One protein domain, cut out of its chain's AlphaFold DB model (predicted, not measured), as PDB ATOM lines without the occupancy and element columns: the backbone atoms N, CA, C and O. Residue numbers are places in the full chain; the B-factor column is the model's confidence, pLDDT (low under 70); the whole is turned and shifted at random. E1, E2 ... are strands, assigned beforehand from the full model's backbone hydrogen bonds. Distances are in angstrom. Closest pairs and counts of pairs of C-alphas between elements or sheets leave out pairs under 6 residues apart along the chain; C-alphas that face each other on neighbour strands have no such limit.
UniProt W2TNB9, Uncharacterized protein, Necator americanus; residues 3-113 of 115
ATOM      1  N   PRO A   3     200.184 484.484 474.998       93.56
ATOM      2  CA  PRO A   3     199.343 485.244 474.076       93.56
ATOM      3  C   PRO A   3     200.186 486.170 473.186       93.56
ATOM      4  O   PRO A   3     201.109 486.820 473.674       93.56
ATOM      5  N   ALA A   4     199.864 486.249 471.893       94.19
ATOM      6  CA  ALA A   4     200.527 487.138 470.935       94.19
ATOM      7  C   ALA A   4     199.583 487.610 469.818       94.19
ATOM      8  O   ALA A   4     198.585 486.947 469.527       94.19
ATOM      9  N   ARG A   5     199.894 488.738 469.167       96.19
ATOM     10  CA  ARG A   5     199.087 489.285 468.066       96.19
ATOM     11  C   ARG A   5     199.716 488.973 466.712       96.19
ATOM     12  O   ARG A   5     200.933 488.891 466.564       96.19
ATOM     13  N   VAL A   6     198.872 488.818 465.695       96.19
ATOM     14  CA  VAL A   6     199.333 488.683 464.307       96.19
ATOM     15  C   VAL A   6     200.072 489.955 463.897       96.19
ATOM     16  O   VAL A   6     199.590 491.056 464.147       96.19
ATOM     17  N   GLY A   7     201.221 489.800 463.241       96.56
ATOM     18  CA  GLY A   7     202.080 490.921 462.860       96.56
ATOM     19  C   GLY A   7     203.179 491.234 463.874       96.56
ATOM     20  O   GLY A   7     204.180 491.834 463.486       96.56
ATOM     21  N   ASP A   8     203.049 490.788 465.127       95.94
ATOM     22  CA  ASP A   8     204.065 491.032 466.147       95.94
ATOM     23  C   ASP A   8     205.322 490.198 465.904       95.94
ATOM     24  O   ASP A   8     205.284 489.081 465.375       95.94
ATOM     25  N   ARG A   9     206.450 490.719 466.385       97.38
ATOM     26  CA  ARG A   9     207.660 489.928 466.574       97.38
ATOM     27  C   ARG A   9     207.557 489.159 467.890       97.38
ATOM     28  O   ARG A   9     207.465 489.765 468.954       97.38
ATOM     29  N   VAL A  10     207.628 487.832 467.828       97.25
ATOM     30  CA  VAL A  10     207.499 486.944 468.996       97.25
ATOM     31  C   VAL A  10     208.783 486.164 469.216       97.25
ATOM     32  O   VAL A  10     209.399 485.703 468.261       97.25
ATOM     33  N   GLN A  11     209.178 486.003 470.479       97.06
ATOM     34  CA  GLN A  11     210.339 485.213 470.879       97.06
ATOM     35  C   GLN A  11     209.922 484.169 471.908       97.06
ATOM     36  O   GLN A  11     209.375 484.506 472.955       97.06
ATOM     37  N   LEU A  12     210.191 482.903 471.608       95.81
ATOM     38  CA  LEU A  12     209.950 481.776 472.494       95.81
ATOM     39  C   LEU A  12     211.291 481.214 472.956       95.81
ATOM     40  O   LEU A  12     212.195 480.991 472.152       95.81
ATOM     41  N   SER A  13     211.409 480.958 474.255       93.31
ATOM     42  CA  SER A  13     212.590 480.334 474.841       93.31
ATOM     43  C   SER A  13     212.173 479.263 475.839       93.31
ATOM     44  O   SER A  13     211.296 479.485 476.674       93.31
ATOM     45  N   LEU A  14     212.806 478.098 475.732       89.31
ATOM     46  CA  LEU A  14     212.675 476.978 476.664       89.31
ATOM     47  C   LEU A  14     213.982 476.722 477.440       89.31
ATOM     48  O   LEU A  14     214.050 475.758 478.204       89.31
ATOM     49  N   GLY A  15     214.988 477.584 477.259       83.88
ATOM     50  CA  GLY A  15     216.342 477.435 477.791       83.88
ATOM     51  C   GLY A  15     217.406 477.329 476.697       83.88
ATOM     52  O   GLY A  15     217.108 477.096 475.525       83.88
ATOM     53  N   ASP A  16     218.656 477.504 477.111       81.31
ATOM     54  CA  ASP A  16     219.819 477.650 476.226       81.31
ATOM     55  C   ASP A  16     220.287 476.309 475.623       81.31
ATOM     56  O   ASP A  16     221.163 476.275 474.761       81.31
ATOM     57  N   ASP A  17     219.718 475.193 476.085       82.81
ATOM     58  CA  ASP A  17     220.003 473.833 475.621       82.81
ATOM     59  C   ASP A  17     219.201 473.428 474.374       82.81
ATOM     60  O   ASP A  17     219.347 472.309 473.880       82.81
ATOM     61  N   VAL A  18     218.363 474.326 473.852       89.81
ATOM     62  CA  VAL A  18     217.508 474.066 472.693       89.81
ATOM     63  C   VAL A  18     218.235 474.390 471.393       89.81
ATOM     64  O   VAL A  18     218.596 475.533 471.136       89.81
ATOM     65  N   VAL A  19     218.389 473.399 470.516       91.12
ATOM     66  CA  VAL A  19     218.914 473.596 469.153       91.12
ATOM     67  C   VAL A  19     217.790 473.451 468.133       91.12
ATOM     68  O   VAL A  19     217.687 474.221 467.177       91.12
ATOM     69  N   THR A  20     216.927 472.469 468.364       94.81
ATOM     70  CA  THR A  20     215.789 472.082 467.548       94.81
ATOM     71  C   THR A  20     214.508 472.407 468.294       94.81
ATOM     72  O   THR A  20     214.312 472.030 469.450       94.81
ATOM     73  N   TRP A  21     213.595 473.060 467.595       96.31
ATOM     74  CA  TRP A  21     212.224 473.257 468.017       96.31
ATOM     75  C   TRP A  21     211.319 472.276 467.294       96.31
ATOM     76  O   TRP A  21     211.462 472.037 466.094       96.31
ATOM     77  N   LYS A  22     210.361 471.749 468.043       95.50
ATOM     78  CA  LYS A  22     209.214 471.008 467.547       95.50
ATOM     79  C   LYS A  22     207.971 471.849 467.792       95.50
ATOM     80  O   LYS A  22     207.822 472.444 468.860       95.50
ATOM     81  N   ARG A  23     207.055 471.860 466.831       95.94
ATOM     82  CA  ARG A  23     205.699 472.353 467.052       95.94
ATOM     83  C   ARG A  23     204.654 471.372 466.558       95.94
ATOM     84  O   ARG A  23     204.924 470.564 465.673       95.94
ATOM     85  N   VAL A  24     203.465 471.495 467.126       94.62
ATOM     86  CA  VAL A  24     202.243 470.837 466.669       94.62
ATOM     87  C   VAL A  24     201.179 471.914 466.494       94.62
ATOM     88  O   VAL A  24     200.895 472.670 467.428       94.62
ATOM     89  N   ARG A  25     200.640 472.014 465.276       87.38
ATOM     90  CA  ARG A  25     199.525 472.907 464.921       87.38
ATOM     91  C   ARG A  25     198.214 472.114 464.889       87.38
ATOM     92  O   ARG A  25     198.258 470.898 465.023       87.38
ATOM     93  N   ASN A  26     197.078 472.792 464.694       68.31
ATOM     94  CA  ASN A  26     195.694 472.277 464.792       68.31
ATOM     95  C   ASN A  26     195.354 470.954 464.050       68.31
ATOM     96  O   ASN A  26     194.260 470.442 464.259       68.31
ATOM     97  N   ASP A  27     196.265 470.385 463.255       70.25
ATOM     98  CA  ASP A  27     196.095 469.124 462.514       70.25
ATOM     99  C   ASP A  27     197.006 467.983 463.025       70.25
ATOM    100  O   ASP A  27     197.271 467.023 462.300       70.25
ATOM    101  N   ASP A  28     197.560 468.103 464.239       79.94
ATOM    102  CA  ASP A  28     198.477 467.134 464.875       79.94
ATOM    103  C   ASP A  28     199.760 466.809 464.077       79.94
ATOM    104  O   ASP A  28     200.508 465.879 464.391       79.94
ATOM    105  N   VAL A  29     200.072 467.602 463.048       87.44
ATOM    106  CA  VAL A  29     201.301 467.446 462.267       87.44
ATOM    107  C   VAL A  29     202.485 467.989 463.060       87.44
ATOM    108  O   VAL A  29     202.536 469.169 463.415       87.44
ATOM    109  N   GLU A  30     203.462 467.117 463.304       93.62
ATOM    110  CA  GLU A  30     204.733 467.502 463.907       93.62
ATOM    111  C   GLU A  30     205.640 468.185 462.886       93.62
ATOM    112  O   GLU A  30     205.961 467.635 461.825       93.62
ATOM    113  N   GLU A  31     206.096 469.377 463.251       96.00
ATOM    114  CA  GLU A  31     206.966 470.205 462.432       96.00
ATOM    115  C   GLU A  31     208.205 470.624 463.216       96.00
ATOM    116  O   GLU A  31     208.150 470.845 464.426       96.00
ATOM    117  N   PHE A  32     209.326 470.764 462.515       96.69
ATOM    118  CA  PHE A  32     210.639 470.971 463.107       96.69
ATOM    119  C   PHE A  32     211.378 472.123 462.440       96.69
ATOM    120  O   PHE A  32     211.388 472.238 461.218       96.69
ATOM    121  N   ILE A  33     212.059 472.929 463.246       97.25
ATOM    122  CA  ILE A  33     213.004 473.962 462.809       97.25
ATOM    123  C   ILE A  33     214.211 473.916 463.743       97.25
ATOM    124  O   ILE A  33     214.064 473.556 464.910       97.25
ATOM    125  N   LYS A  34     215.410 474.252 463.271       95.56
ATOM    126  CA  LYS A  34     216.590 474.300 464.140       95.56
ATOM    127  C   LYS A  34     217.473 475.503 463.853       95.56
ATOM    128  O   LYS A  34     217.426 476.072 462.762       95.56
ATOM    129  N   TYR A  35     218.319 475.841 464.819       94.31
ATOM    130  CA  TYR A  35     219.459 476.703 464.546       94.31
ATOM    131  C   TYR A  35     220.441 475.973 463.625       94.31
ATOM    132  O   TYR A  35     220.722 474.784 463.802       94.31
ATOM    133  N   CYS A  36     220.966 476.700 462.645       89.62
ATOM    134  CA  CYS A  36     221.966 476.205 461.714       89.62
ATOM    135  C   CYS A  36     223.169 477.140 461.713       89.62
ATOM    136  O   CYS A  36     223.027 478.357 461.574       89.62
ATOM    137  N   ALA A  37     224.356 476.558 461.865       89.31
ATOM    138  CA  ALA A  37     225.605 477.296 461.776       89.31
ATOM    139  C   ALA A  37     225.838 477.810 460.338       89.31
ATOM    140  O   ALA A  37     225.293 477.245 459.381       89.31
ATOM    141  N   PRO A  38     226.667 478.852 460.147       87.62
ATOM    142  CA  PRO A  38     227.038 479.317 458.815       87.62
ATOM    143  C   PRO A  38     227.545 478.163 457.933       87.62
ATOM    144  O   PRO A  38     228.484 477.461 458.300       87.62
ATOM    145  N   GLY A  39     226.916 477.966 456.771       88.06
ATOM    146  CA  GLY A  39     227.246 476.892 455.823       88.06
ATOM    147  C   GLY A  39     226.320 475.669 455.875       88.06
ATOM    148  O   GLY A  39     226.270 474.910 454.904       88.06
ATOM    149  N   GLU A  40     225.522 475.498 456.933       90.25
ATOM    150  CA  GLU A  40     224.461 474.487 456.967       90.25
ATOM    151  C   GLU A  40     223.245 474.950 456.152       90.25
ATOM    152  O   GLU A  40     222.616 475.961 456.451       90.25
ATOM    153  N   ASN A  41     222.890 474.187 455.114       85.94
ATOM    154  CA  ASN A  41     221.826 474.544 454.165       85.94
ATOM    155  C   ASN A  41     220.643 473.562 454.169       85.94
ATOM    156  O   ASN A  41     219.878 473.502 453.203       85.94
ATOM    157  N   GLY A  42     220.502 472.778 455.240       88.19
ATOM    158  CA  GLY A  42     219.436 471.789 455.374       88.19
ATOM    159  C   GLY A  42     218.028 472.412 455.398       88.19
ATOM    160  O   GLY A  42     217.881 473.594 455.713       88.19
ATOM    161  N   PRO A  43     216.969 471.632 455.118       89.12
ATOM    162  CA  PRO A  43     215.589 472.132 455.084       89.12
ATOM    163  C   PRO A  43     215.158 472.794 456.404       89.12
ATOM    164  O   PRO A  43     214.637 473.906 456.397       89.12
ATOM    165  N   LYS A  44     215.503 472.169 457.540       90.88
ATOM    166  CA  LYS A  44     215.239 472.660 458.909       90.88
ATOM    167  C   LYS A  44     215.924 473.990 459.252       90.88
ATOM    168  O   LYS A  44     215.604 474.578 460.280       90.88
ATOM    169  N   CYS A  45     216.872 474.445 458.426       89.94
ATOM    170  CA  CYS A  45     217.566 475.725 458.587       89.94
ATOM    171  C   CYS A  45     216.781 476.908 458.021       89.94
ATOM    172  O   CYS A  45     217.070 478.052 458.357       89.94
ATOM    173  N   LYS A  46     215.844 476.644 457.103       88.62
ATOM    174  CA  LYS A  46     215.140 477.678 456.329       88.62
ATOM    175  C   LYS A  46     213.721 477.939 456.831       88.62
ATOM    176  O   LYS A  46     213.071 478.857 456.347       88.62
ATOM    177  N   GLY A  47     213.241 477.122 457.763       94.62
ATOM    178  CA  GLY A  47     211.897 477.207 458.312       94.62
ATOM    179  C   GLY A  47     211.447 475.877 458.902       94.62
ATOM    180  O   GLY A  47     212.230 474.931 459.024       94.62
ATOM    181  N   PHE A  48     210.165 475.817 459.254       96.31
ATOM    182  CA  PHE A  48     209.532 474.586 459.706       96.31
ATOM    183  C   PHE A  48     209.394 473.583 458.563       96.31
ATOM    184  O   PHE A  48     208.977 473.932 457.456       96.31
ATOM    185  N   VAL A  49     209.706 472.326 458.854       95.94
ATOM    186  CA  VAL A  49     209.499 471.190 457.954       95.94
ATOM    187  C   VAL A  49     208.811 470.050 458.687       95.94
ATOM    188  O   VAL A  49     208.949 469.917 459.901       95.94
ATOM    189  N   THR A  50     208.088 469.206 457.965       94.06
ATOM    190  CA  THR A  50     207.502 467.983 458.518       94.06
ATOM    191  C   THR A  50     208.587 466.951 458.844       94.06
ATOM    192  O   THR A  50     209.762 467.113 458.506       94.06
ATOM    193  N   LYS A  51     208.191 465.831 459.459       90.75
ATOM    194  CA  LYS A  51     209.076 464.673 459.683       90.75
ATOM    195  C   LYS A  51     209.751 464.130 458.410       90.75
ATOM    196  O   LYS A  51     210.808 463.521 458.513       90.75
ATOM    197  N   ASP A  52     209.150 464.361 457.240       91.50
ATOM    198  CA  ASP A  52     209.651 463.913 455.935       91.50
ATOM    199  C   ASP A  52     210.519 464.991 455.248       91.50
ATOM    200  O   ASP A  52     210.708 464.956 454.033       91.50
ATOM    201  N   ASP A  53     210.987 465.992 456.007       92.12
ATOM    202  CA  ASP A  53     211.798 467.131 455.552       92.12
ATOM    203  C   ASP A  53     211.142 468.001 454.460       92.12
ATOM    204  O   ASP A  53     211.807 468.778 453.766       92.12
ATOM    205  N   LYS A  54     209.813 467.926 454.329       94.31
ATOM    206  CA  LYS A  54     209.040 468.801 453.440       94.31
ATOM    207  C   LYS A  54     208.712 470.120 454.140       94.31
ATOM    208  O   LYS A  54     208.344 470.069 455.312       94.31
ATOM    209  N   PRO A  55     208.783 471.277 453.457       94.31
ATOM    210  CA  PRO A  55     208.340 472.551 454.020       94.31
ATOM    211  C   PRO A  55     206.940 472.455 454.632       94.31
ATOM    212  O   PRO A  55     206.040 471.858 454.039       94.31
ATOM    213  N   ALA A  56     206.778 473.017 455.828       93.69
ATOM    214  CA  ALA A  56     205.486 473.115 456.485       93.69
ATOM    215  C   ALA A  56     204.595 474.122 455.750       93.69
ATOM    216  O   ALA A  56     205.022 475.241 455.462       93.69
ATOM    217  N   GLU A  57     203.343 473.738 455.509       92.12
ATOM    218  CA  GLU A  57     202.336 474.592 454.883       92.12
ATOM    219  C   GLU A  57     201.170 474.821 455.852       92.12
ATOM    220  O   GLU A  57     200.707 473.868 456.480       92.12
ATOM    221  N   PRO A  58     200.692 476.060 456.040       92.50
ATOM    222  CA  PRO A  58     201.255 477.299 455.508       92.50
ATOM    223  C   PRO A  58     202.600 477.652 456.160       92.50
ATOM    224  O   PRO A  58     202.788 477.441 457.364       92.50
ATOM    225  N   ALA A  59     203.500 478.229 455.360       94.19
ATOM    226  CA  ALA A  59     204.837 478.629 455.787       94.19
ATOM    227  C   ALA A  59     204.836 479.738 456.857       94.19
ATOM    228  O   ALA A  59     204.008 480.657 456.847       94.19
ATOM    229  N   SER A  60     205.853 479.719 457.716       95.38
ATOM    230  CA  SER A  60     206.064 480.670 458.817       95.38
ATOM    231  C   SER A  60     207.246 481.597 458.542       95.38
ATOM    232  O   SER A  60     208.203 481.198 457.886       95.38
ATOM    233  N   ASN A  61     207.216 482.812 459.093       96.38
ATOM    234  CA  ASN A  61     208.374 483.711 459.077       96.38
ATOM    235  C   ASN A  61     209.179 483.489 460.359       96.38
ATOM    236  O   ASN A  61     209.091 484.286 461.292       96.38
ATOM    237  N   ALA A  62     209.863 482.348 460.443       96.75
ATOM    238  CA  ALA A  62     210.484 481.900 461.680       96.75
ATOM    239  C   ALA A  62     211.933 481.454 461.499       96.75
ATOM    240  O   ALA A  62     212.289 480.848 460.488       96.75
ATOM    241  N   HIS A  63     212.746 481.696 462.522       95.50
ATOM    242  CA  HIS A  63     214.126 481.225 462.620       95.50
ATOM    243  C   HIS A  63     214.509 480.999 464.082       95.50
ATOM    244  O   HIS A  63     213.880 481.526 464.996       95.50
ATOM    245  N   VAL A  64     215.563 480.219 464.307       95.69
ATOM    246  CA  VAL A  64     216.096 479.950 465.647       95.69
ATOM    247  C   VAL A  64     217.440 480.654 465.780       95.69
ATOM    248  O   VAL A  64     218.262 480.593 464.867       95.69
ATOM    249  N   TYR A  65     217.667 481.349 466.889       94.75
ATOM    250  CA  TYR A  65     218.964 481.935 467.219       94.75
ATOM    251  C   TYR A  65     219.926 480.898 467.809       94.75
ATOM    252  O   TYR A  65     219.517 479.851 468.299       94.75
ATOM    253  N   ALA A  66     221.221 481.223 467.814       92.44
ATOM    254  CA  ALA A  66     222.269 480.351 468.353       92.44
ATOM    255  C   ALA A  66     222.085 480.010 469.845       92.44
ATOM    256  O   ALA A  66     222.576 478.985 470.300       92.44
ATOM    257  N   ASN A  67     221.374 480.856 470.597       91.12
ATOM    258  CA  ASN A  67     221.030 480.635 472.004       91.12
ATOM    259  C   ASN A  67     219.736 479.816 472.198       91.12
ATOM    260  O   ASN A  67     219.169 479.828 473.284       91.12
ATOM    261  N   GLY A  68     219.202 479.209 471.135       92.75
ATOM    262  CA  GLY A  68     217.995 478.387 471.190       92.75
ATOM    263  C   GLY A  68     216.672 479.145 471.193       92.75
ATOM    264  O   GLY A  68     215.617 478.518 471.232       92.75
ATOM    265  N   THR A  69     216.680 480.477 471.101       95.81
ATOM    266  CA  THR A  69     215.436 481.259 471.014       95.81
ATOM    267  C   THR A  69     214.788 481.083 469.640       95.81
ATOM    268  O   THR A  69     215.410 481.390 468.623       95.81
ATOM    269  N   LEU A  70     213.529 480.639 469.599       97.19
ATOM    270  CA  LEU A  70     212.707 480.631 468.388       97.19
ATOM    271  C   LEU A  70     212.058 482.001 468.207       97.19
ATOM    272  O   LEU A  70     211.442 482.529 469.129       97.19
ATOM    273  N   VAL A  71     212.174 482.566 467.012       97.44
ATOM    274  CA  VAL A  71     211.645 483.887 466.680       97.44
ATOM    275  C   VAL A  71     210.655 483.779 465.538       97.44
ATOM    276  O   VAL A  71     210.931 483.093 464.559       97.44
ATOM    277  N   PHE A  72     209.547 484.504 465.656       97.94
ATOM    278  CA  PHE A  72     208.635 484.817 464.560       97.94
ATOM    279  C   PHE A  72     208.721 486.308 464.254       97.94
ATOM    280  O   PHE A  72     208.658 487.120 465.179       97.94
ATOM    281  N   ASP A  73     208.870 486.668 462.982       96.38
ATOM    282  CA  ASP A  73     208.977 488.064 462.554       96.38
ATOM    283  C   ASP A  73     208.528 488.241 461.088       96.38
ATOM    284  O   ASP A  73     209.327 488.049 460.166       96.38
ATOM    285  N   PRO A  74     207.249 488.568 460.826       97.25
ATOM    286  CA  PRO A  74     206.128 488.666 461.772       97.25
ATOM    287  C   PRO A  74     205.455 487.317 462.092       97.25
ATOM    288  O   PRO A  74     205.458 486.401 461.262       97.25
ATOM    289  N   LEU A  75     204.787 487.239 463.250       96.88
ATOM    290  CA  LEU A  75     203.887 486.141 463.627       96.88
ATOM    291  C   LEU A  75     202.647 486.086 462.718       96.88
ATOM    292  O   LEU A  75     201.995 487.106 462.476       96.88
ATOM    293  N   LYS A  76     202.265 484.884 462.270       96.06
ATOM    294  CA  LYS A  76     201.013 484.621 461.542       96.06
ATOM    295  C   LYS A  76     199.994 483.919 462.436       96.06
ATOM    296  O   LYS A  76     200.351 483.179 463.346       96.06
ATOM    297  N   ALA A  77     198.706 484.054 462.112       94.88
ATOM    298  CA  ALA A  77     197.643 483.335 462.822       94.88
ATOM    299  C   ALA A  77     197.851 481.811 462.804       94.88
ATOM    300  O   ALA A  77     197.563 481.125 463.774       94.88
ATOM    301  N   THR A  78     198.413 481.288 461.715       94.56
ATOM    302  CA  THR A  78     198.687 479.861 461.509       94.56
ATOM    303  C   THR A  78     199.927 479.359 462.248       94.56
ATOM    304  O   THR A  78     200.303 478.204 462.064       94.56
ATOM    305  N   ASP A  79     200.599 480.215 463.021       95.06
ATOM    306  CA  ASP A  79     201.728 479.841 463.872       95.06
ATOM    307  C   ASP A  79     201.290 479.472 465.294       95.06
ATOM    308  O   ASP A  79     202.111 478.998 466.076       95.06
ATOM    309  N   VAL A  80     200.017 479.641 465.659       94.25
ATOM    310  CA  VAL A  80     199.527 479.144 466.953       94.25
ATOM    311  C   VAL A  80     199.646 477.629 467.055       94.25
ATOM    312  O   VAL A  80     199.489 476.899 466.073       94.25
ATOM    313  N   GLY A  81     199.930 477.156 468.263       94.12
ATOM    314  CA  GLY A  81     200.131 475.738 468.513       94.12
ATOM    315  C   GLY A  81     200.939 475.454 469.768       94.12
ATOM    316  O   GLY A  81     201.207 476.333 470.595       94.12
ATOM    317  N   LEU A  82     201.324 474.190 469.901       94.75
ATOM    318  CA  LEU A  82     202.131 473.700 471.006       94.75
ATOM    319  C   LEU A  82     203.591 473.586 470.578       94.75
ATOM    320  O   LEU A  82     203.902 472.872 469.630       94.75
ATOM    321  N   TYR A  83     204.476 474.260 471.301       95.31
ATOM    322  CA  TYR A  83     205.910 474.310 471.048       95.31
ATOM    323  C   TYR A  83     206.678 473.567 472.137       95.31
ATOM    324  O   TYR A  83     206.417 473.738 473.329       95.31
ATOM    325  N   SER A  84     207.649 472.764 471.723       93.88
ATOM    326  CA  SER A  84     208.558 472.025 472.597       93.88
ATOM    327  C   SER A  84     209.920 471.857 471.922       93.88
ATOM    328  O   SER A  84     210.135 472.311 470.797       93.88
ATOM    329  N   SER A  85     210.857 471.195 472.596       93.19
ATOM    330  CA  SER A  85     212.126 470.801 471.992       93.19
ATOM    331  C   SER A  85     212.366 469.302 472.193       93.19
ATOM    332  O   SER A  85     212.245 468.821 473.321       93.19
ATOM    333  N   PRO A  86     212.715 468.547 471.131       89.75
ATOM    334  CA  PRO A  86     213.117 467.149 471.259       89.75
ATOM    335  C   PRO A  86     214.497 466.987 471.917       89.75
ATOM    336  O   PRO A  86     214.834 465.883 472.338       89.75
ATOM    337  N   ASP A  87     215.286 468.060 472.021       85.88
ATOM    338  CA  ASP A  87     216.625 468.023 472.620       85.88
ATOM    339  C   ASP A  87     216.563 467.984 474.153       85.88
ATOM    340  O   ASP A  87     217.506 467.562 474.832       85.88
ATOM    341  N   GLN A  88     215.438 468.424 474.716       81.19
ATOM    342  CA  GLN A  88     215.273 468.560 476.148       81.19
ATOM    343  C   GLN A  88     215.088 467.204 476.829       81.19
ATOM    344  O   GLN A  88     214.084 466.512 476.664       81.19
ATOM    345  N   LYS A  89     216.059 466.847 477.673       74.19
ATOM    346  CA  LYS A  89     215.966 465.690 478.572       74.19
ATOM    347  C   LYS A  89     215.089 466.018 479.787       74.19
ATOM    348  O   LYS A  89     215.149 467.160 480.261       74.19
ATOM    349  N   PRO A  90     214.344 465.035 480.333       75.25
ATOM    350  CA  PRO A  90     213.604 465.207 481.579       75.25
ATOM    351  C   PRO A  90     214.498 465.782 482.679       75.25
ATOM    352  O   PRO A  90     215.669 465.414 482.798       75.25
ATOM    353  N   MET A  91     213.950 466.691 483.480       73.12
ATOM    354  CA  MET A  91     214.628 467.173 484.677       73.12
ATOM    355  C   MET A  91     214.640 466.047 485.705       73.12
ATOM    356  O   MET A  91     213.580 465.549 486.080       73.12
ATOM    357  N   VAL A  92     215.835 465.652 486.142       82.56
ATOM    358  CA  VAL A  92     216.023 464.618 487.163       82.56
ATOM    359  C   VAL A  92     216.328 465.300 488.487       82.56
ATOM    360  O   VAL A  92     217.327 466.013 488.596       82.56
ATOM    361  N   THR A  93     215.490 465.064 489.491       84.44
ATOM    362  CA  THR A  93     215.755 465.482 490.870       84.44
ATOM    363  C   THR A  93     216.087 464.245 491.690       84.44
ATOM    364  O   THR A  93     215.273 463.330 491.788       84.44
ATOM    365  N   LYS A  94     217.292 464.212 492.266       89.81
ATOM    366  CA  LYS A  94     217.709 463.166 493.205       89.81
ATOM    367  C   LYS A  94     217.295 463.562 494.614       89.81
ATOM    368  O   LYS A  94     217.640 464.652 495.064       89.81
ATOM    369  N   HIS A  95     216.567 462.685 495.286       89.31
ATOM    370  CA  HIS A  95     216.137 462.863 496.666       89.31
ATOM    371  C   HIS A  95     217.169 462.274 497.640       89.31
ATOM    372  O   HIS A  95     217.995 461.441 497.263       89.31
ATOM    373  N   GLU A  96     217.137 462.712 498.903       90.19
ATOM    374  CA  GLU A  96     218.079 462.256 499.942       90.19
ATOM    375  C   GLU A  96     217.979 460.747 500.229       90.19
ATOM    376  O   GLU A  96     218.961 460.132 500.638       90.19
ATOM    377  N   ASP A  97     216.821 460.138 499.966       90.31
ATOM    378  CA  ASP A  97     216.580 458.695 500.084       90.31
ATOM    379  C   ASP A  97     217.116 457.879 498.889       90.31
ATOM    380  O   ASP A  97     216.937 456.662 498.831       90.31
ATOM    381  N   GLY A  98     217.780 458.539 497.934       85.62
ATOM    382  CA  GLY A  98     218.324 457.926 496.725       85.62
ATOM    383  C   GLY A  98     217.296 457.700 495.615       85.62
ATOM    384  O   GLY A  98     217.670 457.196 494.556       85.62
ATOM    385  N   SER A  99     216.030 458.076 495.819       86.44
ATOM    386  CA  SER A  99     215.020 458.046 494.764       86.44
ATOM    387  C   SER A  99     215.217 459.184 493.755       86.44
ATOM    388  O   SER A  99     215.818 460.223 494.043       86.44
ATOM    389  N   GLU A 100     214.709 458.985 492.539       91.62
ATOM    390  CA  GLU A 100     214.743 459.976 491.463       91.62
ATOM    391  C   GLU A 100     213.316 460.355 491.066       91.62
ATOM    392  O   GLU A 100     212.480 459.484 490.817       91.62
ATOM    393  N   SER A 101     213.044 461.656 490.962       82.06
ATOM    394  CA  SER A 101     211.852 462.163 490.286       82.06
ATOM    395  C   SER A 101     212.218 462.750 488.928       82.06
ATOM    396  O   SER A 101     213.248 463.406 488.757       82.06
ATOM    397  N   PHE A 102     211.347 462.500 487.953       79.19
ATOM    398  CA  PHE A 102     211.492 462.966 486.582       79.19
ATOM    399  C   PHE A 102     210.370 463.954 486.281       79.19
ATOM    400  O   PHE A 102     209.195 463.598 486.350       79.19
ATOM    401  N   ALA A 103     210.724 465.183 485.916       69.81
ATOM    402  CA  ALA A 103     209.778 466.161 485.398       69.81
ATOM    403  C   ALA A 103     209.997 466.350 483.892       69.81
ATOM    404  O   ALA A 103     211.127 466.518 483.424       69.81
ATOM    405  N   LEU A 104     208.908 466.325 483.122       66.19
ATOM    406  CA  LEU A 104     208.948 466.711 481.713       66.19
ATOM    407  C   LEU A 104     209.371 468.180 481.607       66.19
ATOM    408  O   LEU A 104     208.953 469.012 482.413       66.19
ATOM    409  N   ARG A 105     210.195 468.503 480.608       71.69
ATOM    410  CA  ARG A 105     210.518 469.902 480.317       71.69
ATOM    411  C   ARG A 105     209.304 470.633 479.750       71.69
ATOM    412  O   ARG A 105     208.379 470.020 479.215       71.69
ATOM    413  N   GLY A 106     209.311 471.951 479.936       80.88
ATOM    414  CA  GLY A 106     208.191 472.820 479.609       80.88
ATOM    415  C   GLY A 106     207.813 472.783 478.130       80.88
ATOM    416  O   GLY A 106     208.647 472.599 477.250       80.88
ATOM    417  N   HIS A 107     206.531 473.000 477.872       90.06
ATOM    418  CA  HIS A 107     206.002 473.312 476.554       90.06
ATOM    419  C   HIS A 107     205.438 474.732 476.577       90.06
ATOM    420  O   HIS A 107     204.973 475.215 477.612       90.06
ATOM    421  N   ILE A 108     205.437 475.394 475.426       93.12
ATOM    422  CA  ILE A 108     204.795 476.694 475.255       93.12
ATOM    423  C   ILE A 108     203.569 476.502 474.374       93.12
ATOM    424  O   ILE A 108     203.672 476.127 473.213       93.12
ATOM    425  N   SER A 109     202.394 476.780 474.928       94.56
ATOM    426  CA  SER A 109     201.173 476.940 474.138       94.56
ATOM    427  C   SER A 109     201.101 478.393 473.666       94.56
ATOM    428  O   SER A 109     200.830 479.272 474.485       94.56
ATOM    429  N   LEU A 110     201.415 478.636 472.391       94.88
ATOM    430  CA  LEU A 110     201.310 479.941 471.737       94.88
ATOM    431  C   LEU A 110     199.881 480.114 471.222       94.88
ATOM    432  O   LEU A 110     199.411 479.304 470.423       94.88
ATOM    433  N   VAL A 111     199.207 481.162 471.683       94.88
ATOM    434  CA  VAL A 111     197.801 481.445 471.371       94.88
ATOM    435  C   VAL A 111     197.656 482.870 470.852       94.88
ATOM    436  O   VAL A 111     198.484 483.732 471.159       94.88
ATOM    437  N   LEU A 112     196.607 483.128 470.071       95.00
ATOM    438  CA  LEU A 112     196.278 484.501 469.702       95.00
ATOM    439  C   LEU A 112     195.759 485.244 470.930       95.00
ATOM    440  O   LEU A 112     194.973 484.704 471.706       95.00
ATOM    441  N   GLN A 113     196.227 486.474 471.108       91.75
ATOM    442  CA  GLN A 113     195.624 487.389 472.062       91.75
ATOM    443  C   GLN A 113     194.245 487.799 471.534       91.75
ATOM    444  O   GLN A 113     194.143 488.292 470.413       91.75
TER     445      GLN A 113
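What this domain is: This is residues 3 to 113 of the 115 residues of an uncharacterized protein of Necator americanus (UniProt W2TNB9). With little regular structure, two antiparallel sheets, E3 E2 E6 E9 and E1 E5 E4, stand partly face to face; the hairpin E7 and E8 sticks out as an arm. The 111 printed residues include nine strands, E1 to E9 in order, 36 residues, and no named helix. All strand, it is only just compact, close to loose: radius of gyration of the C-alphas 15.4 A, spans 50 by 37 by 24 A.

How they stand to each other: Start in the strongly twisted larger sheet with the hairpin E2, residues 20 to 24, and E3, 30 to 34; N 21 and O 33 are within hydrogen-bond range, 2.8 A. The closest C-alphas of E3 and E4, residues 62 to 64, are Lys 34 and Val 64, 5.9 A. The hairpin E7, 91 to 94, and E8, 100 to 103, is apart from the other strands.

Where its parts are: Find E1, residues 10 to 12, from C-alpha 10 at (207.499, 486.944, 468.996); E5 is 70 to 72, E6 81 to 84. E9, 108 to 112, ends at (196.278, 484.501, 469.702).

The domain as a whole: The printed part has no cut. E3 to E4 is a long link. Residues 26, 103 and 104 have pLDDT under 70.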